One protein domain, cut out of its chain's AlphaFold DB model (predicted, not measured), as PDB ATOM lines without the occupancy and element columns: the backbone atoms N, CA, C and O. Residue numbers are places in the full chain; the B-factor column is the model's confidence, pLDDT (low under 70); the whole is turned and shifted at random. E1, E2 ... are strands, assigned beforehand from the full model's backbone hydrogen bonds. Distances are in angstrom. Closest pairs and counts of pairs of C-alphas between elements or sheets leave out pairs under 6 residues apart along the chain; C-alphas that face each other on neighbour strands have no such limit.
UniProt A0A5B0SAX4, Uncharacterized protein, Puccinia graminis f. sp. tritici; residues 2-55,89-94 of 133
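AT A GLANCE: This is residues 2 to 55 and 89 to 94 of the 133 residues of an uncharacterized protein of Puccinia graminis f. sp. tritici (UniProt A0A5B0SAX4). The printed part is a long, thin ribbon of two strand hairpins set end to end: E1 and E2 make the hairpin at one end, E3 and E4 the one at the other, and E2 runs on into E3. After E4 the chain folds back so that E5 lies beside the second half of E2, and residues 44 to 55 then turn and run back toward the E3 and E4 end; the tip of the first hairpin, residues 5 to 10, sticks out free. The printed part has 60 residues, with no named helix and five named strands in the order E1 to E5, under half of the residues, in an antiparallel sheet E1 - E2 - E5 and an antiparallel pair E3 - E4. The class is all strand, and the whole is only just loose, close to extended, with a radius of gyration of the C-alphas of 15.5 A and spans of 52 by 24 by 15 A.

IN THESE COORDINATES: Find C-alpha 2 at (63.958, 84.869, 110.940); from there E1 runs through residues 2 to 6, 13.3 A long. E2, the longest strand, takes residues 9 to 16 and covers 22.4 A, ending at C-alpha 16, (58.564, 77.404, 104.029). Next come E3, residues 19 to 24, 14.7 A, and E4, residues 31 to 35, 13.2 A. E5, residues 40 to 43, is 10.1 A long and ends at (58.909, 77.417, 114.209).

HOW THE PARTS SIT: Look first at the hairpin of E1 and E2, antiparallel at 146 degrees, where N 4 and O 11 are 2.8 A apart, within hydrogen-bond range. The pairing of E2 is staggered: its residues 9 to 13 pair with E1 and its residues 13 to 16 with E5. E2 and E5 are antiparallel at 141 degrees, with N 16 and O 40 within hydrogen-bond range at 2.7 A. E2 is the inner strand, and this sheet is only just strongly twisted, its C-alphas up to 4.3 A off the best plane. Across a break of 2 residues E2 runs on into E3 at 33 degrees. E3 and E4 form a hairpin, antiparallel at 147 degrees; check N 20 and O 34, 2.7 A apart. E1 and E5 are apart, as are E3 and E5.

THE WHOLE: The two C-alphas farthest apart, those of Glu 7 and Lys 26, are 52.3 A from each other. No link between named strands is long; that from E3 to E4 is short, the others tight. Residues 56 to 88 are not printed, and C-alphas 55 and 89 are 8.1 A apart across the cut. The mean pLDDT of the printed part is 70.5; 22 residues are under 70, among them residues 2 to 6 and 89 to 94.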
ATOM      1  N   TRP A   2      64.314  83.567 110.377       58.31
ATOM      2  CA  TRP A   2      63.958  84.869 110.940       58.31
ATOM      3  C   TRP A   2      63.836  84.759 112.458       58.31
ATOM      4  O   TRP A   2      63.376  83.737 112.969       58.31
ATOM      5  N   GLU A   3      64.235  85.806 113.172       69.56
ATOM      6  CA  GLU A   3      64.051  85.918 114.617       69.56
ATOM      7  C   GLU A   3      62.850  86.829 114.900       69.56
ATOM      8  O   GLU A   3      62.852  88.007 114.550       69.56
ATOM      9  N   ALA A   4      61.811  86.281 115.527       59.22
ATOM     10  CA  ALA A   4      60.651  87.022 116.000       59.22
ATOM     11  C   ALA A   4      60.820  87.325 117.494       59.22
ATOM     12  O   ALA A   4      60.926  86.406 118.310       59.22
ATOM     13  N   ARG A   5      60.831  88.610 117.865       65.19
ATOM     14  CA  ARG A   5      60.982  89.059 119.258       65.19
ATOM     15  C   ARG A   5      59.701  89.692 119.782       65.19
ATOM     16  O   ARG A   5      59.103  90.532 119.114       65.19
ATOM     17  N   LYS A   6      59.323  89.335 121.009       59.50
ATOM     18  CA  LYS A   6      58.343  90.074 121.813       59.50
ATOM     19  C   LYS A   6      58.868  90.181 123.242       59.50
ATOM     20  O   LYS A   6      59.042  89.167 123.917       59.50
ATOM     21  N   GLU A   7      59.127  91.412 123.686       75.62
ATOM     22  CA  GLU A   7      59.740  91.720 124.987       75.62
ATOM     23  C   GLU A   7      61.050  90.932 125.210       75.62
ATOM     24  O   GLU A   7      61.988  91.077 124.431       75.62
ATOM     25  N   ARG A   8      61.121  90.080 126.248       74.12
ATOM     26  CA  ARG A   8      62.278  89.219 126.564       74.12
ATOM     27  C   ARG A   8      62.235  87.838 125.895       74.12
ATOM     28  O   ARG A   8      63.114  87.022 126.152       74.12
ATOM     29  N   LYS A   9      61.220  87.533 125.079       58.19
ATOM     30  CA  LYS A   9      61.067  86.226 124.420       58.19
ATOM     31  C   LYS A   9      61.421  86.329 122.936       58.19
ATOM     32  O   LYS A   9      60.856  87.150 122.213       58.19
ATOM     33  N   ALA A  10      62.316  85.453 122.484       71.44
ATOM     34  CA  ALA A  10      62.662  85.272 121.078       71.44
ATOM     35  C   ALA A  10      62.165  83.906 120.581       71.44
ATOM     36  O   ALA A  10      62.253  82.906 121.296       71.44
ATOM     37  N   LYS A  11      61.638  83.867 119.356       68.56
ATOM     38  CA  LYS A  11      61.299  82.641 118.624       68.56
ATOM     39  C   LYS A  11      61.949  82.679 117.249       68.56
ATOM     40  O   LYS A  11      61.896  83.699 116.568       68.56
ATOM     41  N   PHE A  12      62.514  81.559 116.820       72.75
ATOM     42  CA  PHE A  12      63.077  81.423 115.481       72.75
ATOM     43  C   PHE A  12      62.063  80.756 114.563       72.75
ATOM     44  O   PHE A  12      61.511  79.707 114.898       72.75
ATOM     45  N   VAL A  13      61.829  81.370 113.408       67.75
ATOM     46  CA  VAL A  13      60.863  80.897 112.421       67.75
ATOM     47  C   VAL A  13      61.493  80.785 111.039       67.75
ATOM     48  O   VAL A  13      62.461  81.473 110.694       67.75
ATOM     49  N   VAL A  14      60.928  79.914 110.216       72.94
ATOM     50  CA  VAL A  14      61.286  79.776 108.806       72.94
ATOM     51  C   VAL A  14      60.040  79.935 107.949       72.94
ATOM     52  O   VAL A  14      58.974  79.428 108.283       72.94
ATOM     53  N   CYS A  15      60.180  80.670 106.847       73.19
ATOM     54  CA  CYS A  15      59.160  80.721 105.812       73.19
ATOM     55  C   CYS A  15      59.419  79.557 104.857       73.19
ATOM     56  O   CYS A  15      60.436  79.534 104.162       73.19
ATOM     57  N   LEU A  16      58.533  78.573 104.883       70.31
ATOM     58  CA  LEU A  16      58.564  77.404 104.029       70.31
ATOM     59  C   LEU A  16      57.723  77.658 102.789       70.31
ATOM     60  O   LEU A  16      56.584  78.121 102.856       70.31
ATOM     61  N   THR A  17      58.292  77.304 101.648       75.88
ATOM     62  CA  THR A  17      57.541  77.142 100.410       75.88
ATOM     63  C   THR A  17      57.056  75.696 100.354       75.88
ATOM     64  O   THR A  17      57.899  74.799 100.433       75.88
ATOM     65  N   PRO A  18      55.744  75.436 100.257       74.56
ATOM     66  CA  PRO A  18      55.258  74.078 100.081       74.56
ATOM     67  C   PRO A  18      55.700  73.550  98.719       74.56
ATOM     68  O   PRO A  18      55.720  74.281  97.726       74.56
ATOM     69  N   PHE A  19      56.028  72.266  98.673       76.44
ATOM     70  CA  PHE A  19      56.297  71.565  97.431       76.44
ATOM     71  C   PHE A  19      55.470  70.288  97.378       76.44
ATOM     72  O   PHE A  19      55.369  69.556  98.360       76.44
ATOM     73  N   GLU A  20      54.905  70.026  96.213       80.19
ATOM     74  CA  GLU A  20      54.253  68.781  95.851       80.19
ATOM     75  C   GLU A  20      55.236  67.912  95.072       80.19
ATOM     76  O   GLU A  20      56.060  68.410  94.298       80.19
ATOM     77  N   PHE A  21      55.160  66.597  95.262       79.88
ATOM     78  CA  PHE A  21      55.959  65.672  94.472       79.88
ATOM     79  C   PHE A  21      55.385  65.544  93.060       79.88
ATOM     80  O   PHE A  21      54.204  65.269  92.873       79.88
ATOM     81  N   GLY A  22      56.246  65.725  92.067       78.62
ATOM     82  CA  GLY A  22      55.965  65.433  90.672       78.62
ATOM     83  C   GLY A  22      56.393  64.019  90.279       78.62
ATOM     84  O   GLY A  22      56.623  63.141  91.115       78.62
ATOM     85  N   GLY A  23      56.512  63.810  88.968       80.56
ATOM     86  CA  GLY A  23      57.038  62.573  88.401       80.56
ATOM     87  C   GLY A  23      58.552  62.436  88.580       80.56
ATOM     88  O   GLY A  23      59.212  63.268  89.198       80.56
ATOM     89  N   ILE A  24      59.113  61.378  88.004       82.50
ATOM     90  CA  ILE A  24      60.564  61.229  87.895       82.50
ATOM     91  C   ILE A  24      61.027  61.935  86.618       82.50
ATOM     92  O   ILE A  24      60.531  61.637  85.529       82.50
ATOM     93  N   SER A  25      61.964  62.874  86.750       77.38
ATOM     94  CA  SER A  25      62.606  63.533  85.610       77.38
ATOM     95  C   SER A  25      63.345  62.478  84.791       77.38
ATOM     96  O   SER A  25      64.202  61.776  85.318       77.38
ATOM     97  N   LYS A  26      63.035  62.354  83.497       82.81
ATOM     98  CA  LYS A  26      63.696  61.367  82.622       82.81
ATOM     99  C   LYS A  26      65.187  61.653  82.436       82.81
ATOM    100  O   LYS A  26      65.954  60.727  82.214       82.81
ATOM    101  N   PHE A  27      65.581  62.924  82.517       79.94
ATOM    102  CA  PHE A  27      66.961  63.353  82.313       79.94
ATOM    103  C   PHE A  27      67.815  63.114  83.562       79.94
ATOM    104  O   PHE A  27      68.869  62.495  83.488       79.94
ATOM    105  N   TYR A  28      67.338  63.576  84.721       75.19
ATOM    106  CA  TYR A  28      68.082  63.477  85.978       75.19
ATOM    107  C   TYR A  28      67.811  62.188  86.761       75.19
ATOM    108  O   TYR A  28      68.521  61.898  87.720       75.19
ATOM    109  N   ASN A  29      66.765  61.440  86.399       77.38
ATOM    110  CA  ASN A  29      66.236  60.307  87.161       77.38
ATOM    111  C   ASN A  29      65.968  60.642  88.646       77.38
ATOM    112  O   ASN A  29      66.075  59.798  89.533       77.38
ATOM    113  N   MET A  30      65.628  61.905  88.914       74.69
ATOM    114  CA  MET A  30      65.288  62.423  90.237       74.69
ATOM    115  C   MET A  30      63.795  62.728  90.311       74.69
ATOM    116  O   MET A  30      63.165  63.054  89.303       74.69
ATOM    117  N   ARG A  31      63.223  62.644  91.514       80.19
ATOM    118  CA  ARG A  31      61.838  63.054  91.747       80.19
ATOM    119  C   ARG A  31      61.721  64.566  91.604       80.19
ATOM    120  O   ARG A  31      62.363  65.311  92.338       80.19
ATOM    121  N   GLU A  32      60.896  64.999  90.660       82.25
ATOM    122  CA  GLU A  32      60.556  66.404  90.497       82.25
ATOM    123  C   GLU A  32      59.757  66.875  91.713       82.25
ATOM    124  O   GLU A  32      58.976  66.123  92.304       82.25
ATOM    125  N   THR A  33      59.914  68.144  92.060       81.81
ATOM    126  CA  THR A  33      59.028  68.829  92.991       81.81
ATOM    127  C   THR A  33      58.421  70.034  92.292       81.81
ATOM    128  O   THR A  33      59.035  70.660  91.428       81.81
ATOM    129  N   ARG A  34      57.176  70.347  92.629       82.12
ATOM    130  CA  ARG A  34      56.459  71.509  92.115       82.12
ATOM    131  C   ARG A  34      56.080  72.369  93.292       82.12
ATOM    132  O   ARG A  34      55.602  71.856  94.293       82.12
ATOM    133  N   ARG A  35      56.325  73.672  93.204       78.12
ATOM    134  CA  ARG A  35      55.882  74.594  94.246       78.12
ATOM    135  C   ARG A  35      54.361  74.491  94.367       78.12
ATOM    136  O   ARG A  35      53.679  74.620  93.361       78.12
ATOM    137  N   GLY A  36      53.864  74.279  95.576       68.75
ATOM    138  CA  GLY A  36      52.438  74.257  95.881       68.75
ATOM    139  C   GLY A  36      52.045  75.454  96.742       68.75
ATOM    140  O   GLY A  36      52.814  75.867  97.605       68.75
ATOM    141  N   GLY A  37      50.837  75.978  96.526       72.06
ATOM    142  CA  GLY A  37      50.119  76.868  97.450       72.06
ATOM    143  C   GLY A  37      50.856  78.111  97.978       72.06
ATOM    144  O   GLY A  37      51.833  78.603  97.415       72.06
ATOM    145  N   GLN A  38      50.328  78.652  99.083       68.56
ATOM    146  CA  GLN A  38      50.899  79.800  99.795       68.56
ATOM    147  C   GLN A  38      51.993  79.371 100.785       68.56
ATOM    148  O   GLN A  38      51.925  78.297 101.388       68.56
ATOM    149  N   GLY A  39      52.988  80.243 100.975       69.81
ATOM    150  CA  GLY A  39      54.066  80.046 101.946       69.81
ATOM    151  C   GLY A  39      53.553  79.921 103.383       69.81
ATOM    152  O   GLY A  39      52.559  80.542 103.755       69.81
ATOM    153  N   ARG A  40      54.245  79.125 104.203       69.56
ATOM    154  CA  ARG A  40      53.910  78.915 105.620       69.56
ATOM    155  C   ARG A  40      55.053  79.370 106.510       69.56
ATOM    156  O   ARG A  40      56.204  79.062 106.231       69.56
ATOM    157  N   ILE A  41      54.743  80.059 107.602       72.56
ATOM    158  CA  ILE A  41      55.727  80.382 108.639       72.56
ATOM    159  C   ILE A  41      55.602  79.331 109.738       72.56
ATOM    160  O   ILE A  41      54.530  79.187 110.318       72.56
ATOM    161  N   VAL A  42      56.683  78.605 110.014       74.81
ATOM    162  CA  VAL A  42      56.733  77.595 111.085       74.81
ATOM    163  C   VAL A  42      57.881  77.884 112.044       74.81
ATOM    164  O   VAL A  42      58.839  78.573 111.676       74.81
ATOM    165  N   GLY A  43      57.794  77.373 113.272       69.19
ATOM    166  CA  GLY A  43      58.909  77.417 114.209       69.19
ATOM    167  C   GLY A  43      60.053  76.533 113.720       69.19
ATOM    168  O   GLY A  43      59.823  75.478 113.137       69.19
ATOM    169  N   ILE A  44      61.303  76.932 113.969       72.81
ATOM    170  CA  ILE A  44      62.459  76.092 113.607       72.81
ATOM    171  C   ILE A  44      62.430  74.735 114.332       72.81
ATOM    172  O   ILE A  44      62.926  73.748 113.806       72.81
ATOM    173  N   GLN A  45      61.817  74.687 115.517       73.81
ATOM    174  CA  GLN A  45      61.662  73.472 116.321       73.81
ATOM    175  C   GLN A  45      60.716  72.451 115.667       73.81
ATOM    176  O   GLN A  45      60.846  71.263 115.933       73.81
ATOM    177  N   ASP A  46      59.827  72.902 114.775       72.19
ATOM    178  CA  ASP A  46      58.891  72.045 114.037       72.19
ATOM    179  C   ASP A  46      59.519  71.483 112.742       72.19
ATOM    180  O   ASP A  46      58.897  70.705 112.017       72.19
ATOM    181  N   VAL A  47      60.754  71.887 112.412       71.69
ATOM    182  CA  VAL A  47      61.476  71.419 111.223       71.69
ATOM    183  C   VAL A  47      62.276  70.172 111.575       71.69
ATOM    184  O   VAL A  47      63.339  70.244 112.183       71.69
ATOM    185  N   VAL A  48      61.778  69.021 111.130       66.25
ATOM    186  CA  VAL A  48      62.399  67.716 111.410       66.25
ATOM    187  C   VAL A  48      63.589  67.432 110.488       66.25
ATOM    188  O   VAL A  48      64.576  66.827 110.896       66.25
ATOM    189  N   SER A  49      63.513  67.868 109.231       61.00
ATOM    190  CA  SER A  49      64.543  67.602 108.225       61.00
ATOM    191  C   SER A  49      64.502  68.629 107.103       61.00
ATOM    192  O   SER A  49      63.464  69.242 106.847       61.00
ATOM    193  N   THR A  50      65.610  68.764 106.383       71.25
ATOM    194  CA  THR A  50      65.708  69.588 105.179       71.25
ATOM    195  C   THR A  50      66.049  68.719 103.974       71.25
ATOM    196  O   THR A  50      66.768  67.728 104.081       71.25
ATOM    197  N   LEU A  51      65.523  69.095 102.810       66.81
ATOM    198  CA  LEU A  51      65.838  68.461 101.534       66.81
ATOM    199  C   LEU A  51      66.495  69.492 100.630       66.81
ATOM    200  O   LEU A  51      66.023  70.625 100.527       66.81
ATOM    201  N   ASN A  52      67.577  69.098  99.964       73.56
ATOM    202  CA  ASN A  52      68.189  69.939  98.949       73.56
ATOM    203  C   ASN A  52      67.420  69.761  97.635       73.56
ATOM    204  O   ASN A  52      67.416  68.673  97.063       73.56
ATOM    205  N   VAL A  53      66.760  70.821  97.178       71.94
ATOM    206  CA  VAL A  53      66.003  70.838  95.921       71.94
ATOM    207  C   VAL A  53      66.774  71.681  94.914       71.94
ATOM    208  O   VAL A  53      67.203  72.788  95.233       71.94
ATOM    209  N   GLN A  54      66.949  71.155  93.704       76.62
ATOM    210  CA  GLN A  54      67.631  71.842  92.609       76.62
ATOM    211  C   GLN A  54      66.642  72.151  91.486       76.62
ATOM    212  O   GLN A  54      65.682  71.409  91.274       76.62
ATOM    213  N   HIS A  55      66.878  73.252  90.776       77.25
ATOM    214  CA  HIS A  55      66.101  73.606  89.597       77.25
ATOM    215  C   HIS A  55      66.357  72.594  88.467       77.25
ATOM    216  O   HIS A  55      67.508  72.266  88.174       77.25
ATOM    217  N   SER A  89      60.015  77.440  88.001       46.50
ATOM    218  CA  SER A  89      59.441  77.099  86.679       46.50
ATOM    219  C   SER A  89      58.066  77.696  86.304       46.50
ATOM    220  O   SER A  89      57.540  77.367  85.246       46.50
ATOM    221  N   GLY A  90      57.455  78.547  87.137       49.19
ATOM    222  CA  GLY A  90      56.271  79.345  86.758       49.19
ATOM    223  C   GLY A  90      54.946  78.606  86.470       49.19
ATOM    224  O   GLY A  90      54.054  79.201  85.874       49.19
ATOM    225  N   VAL A  91      54.776  77.337  86.868       47.28
ATOM    226  CA  VAL A  91      53.544  76.555  86.596       47.28
ATOM    227  C   VAL A  91      52.366  76.995  87.501       47.28
ATOM    228  O   VAL A  91      52.564  77.065  88.717       47.28
ATOM    229  N   PRO A  92      51.143  77.245  86.973       42.78
ATOM    230  CA  PRO A  92      49.957  77.579  87.780       42.78
ATOM    231  C   PRO A  92      49.451  76.387  88.612       42.78
ATOM    232  O   PRO A  92      49.467  75.255  88.131       42.78
ATOM    233  N   VAL A  93      48.968  76.634  89.839       50.75
ATOM    234  CA  VAL A  93      48.471  75.596  90.770       50.75
ATOM    235  C   VAL A  93      47.067  75.946  91.269       50.75
ATOM    236  O   VAL A  93      46.835  77.065  91.725       50.75
ATOM    237  N   GLU A  94      46.143  74.984  91.207       53.16
ATOM    238  CA  GLU A  94      44.776  75.106  91.731       53.16
ATOM    239  C   GLU A  94      44.709  74.825  93.241       53.16
ATOM    240  O   GLU A  94      45.464  74.017  93.784       53.16
TER     241      GLU A  94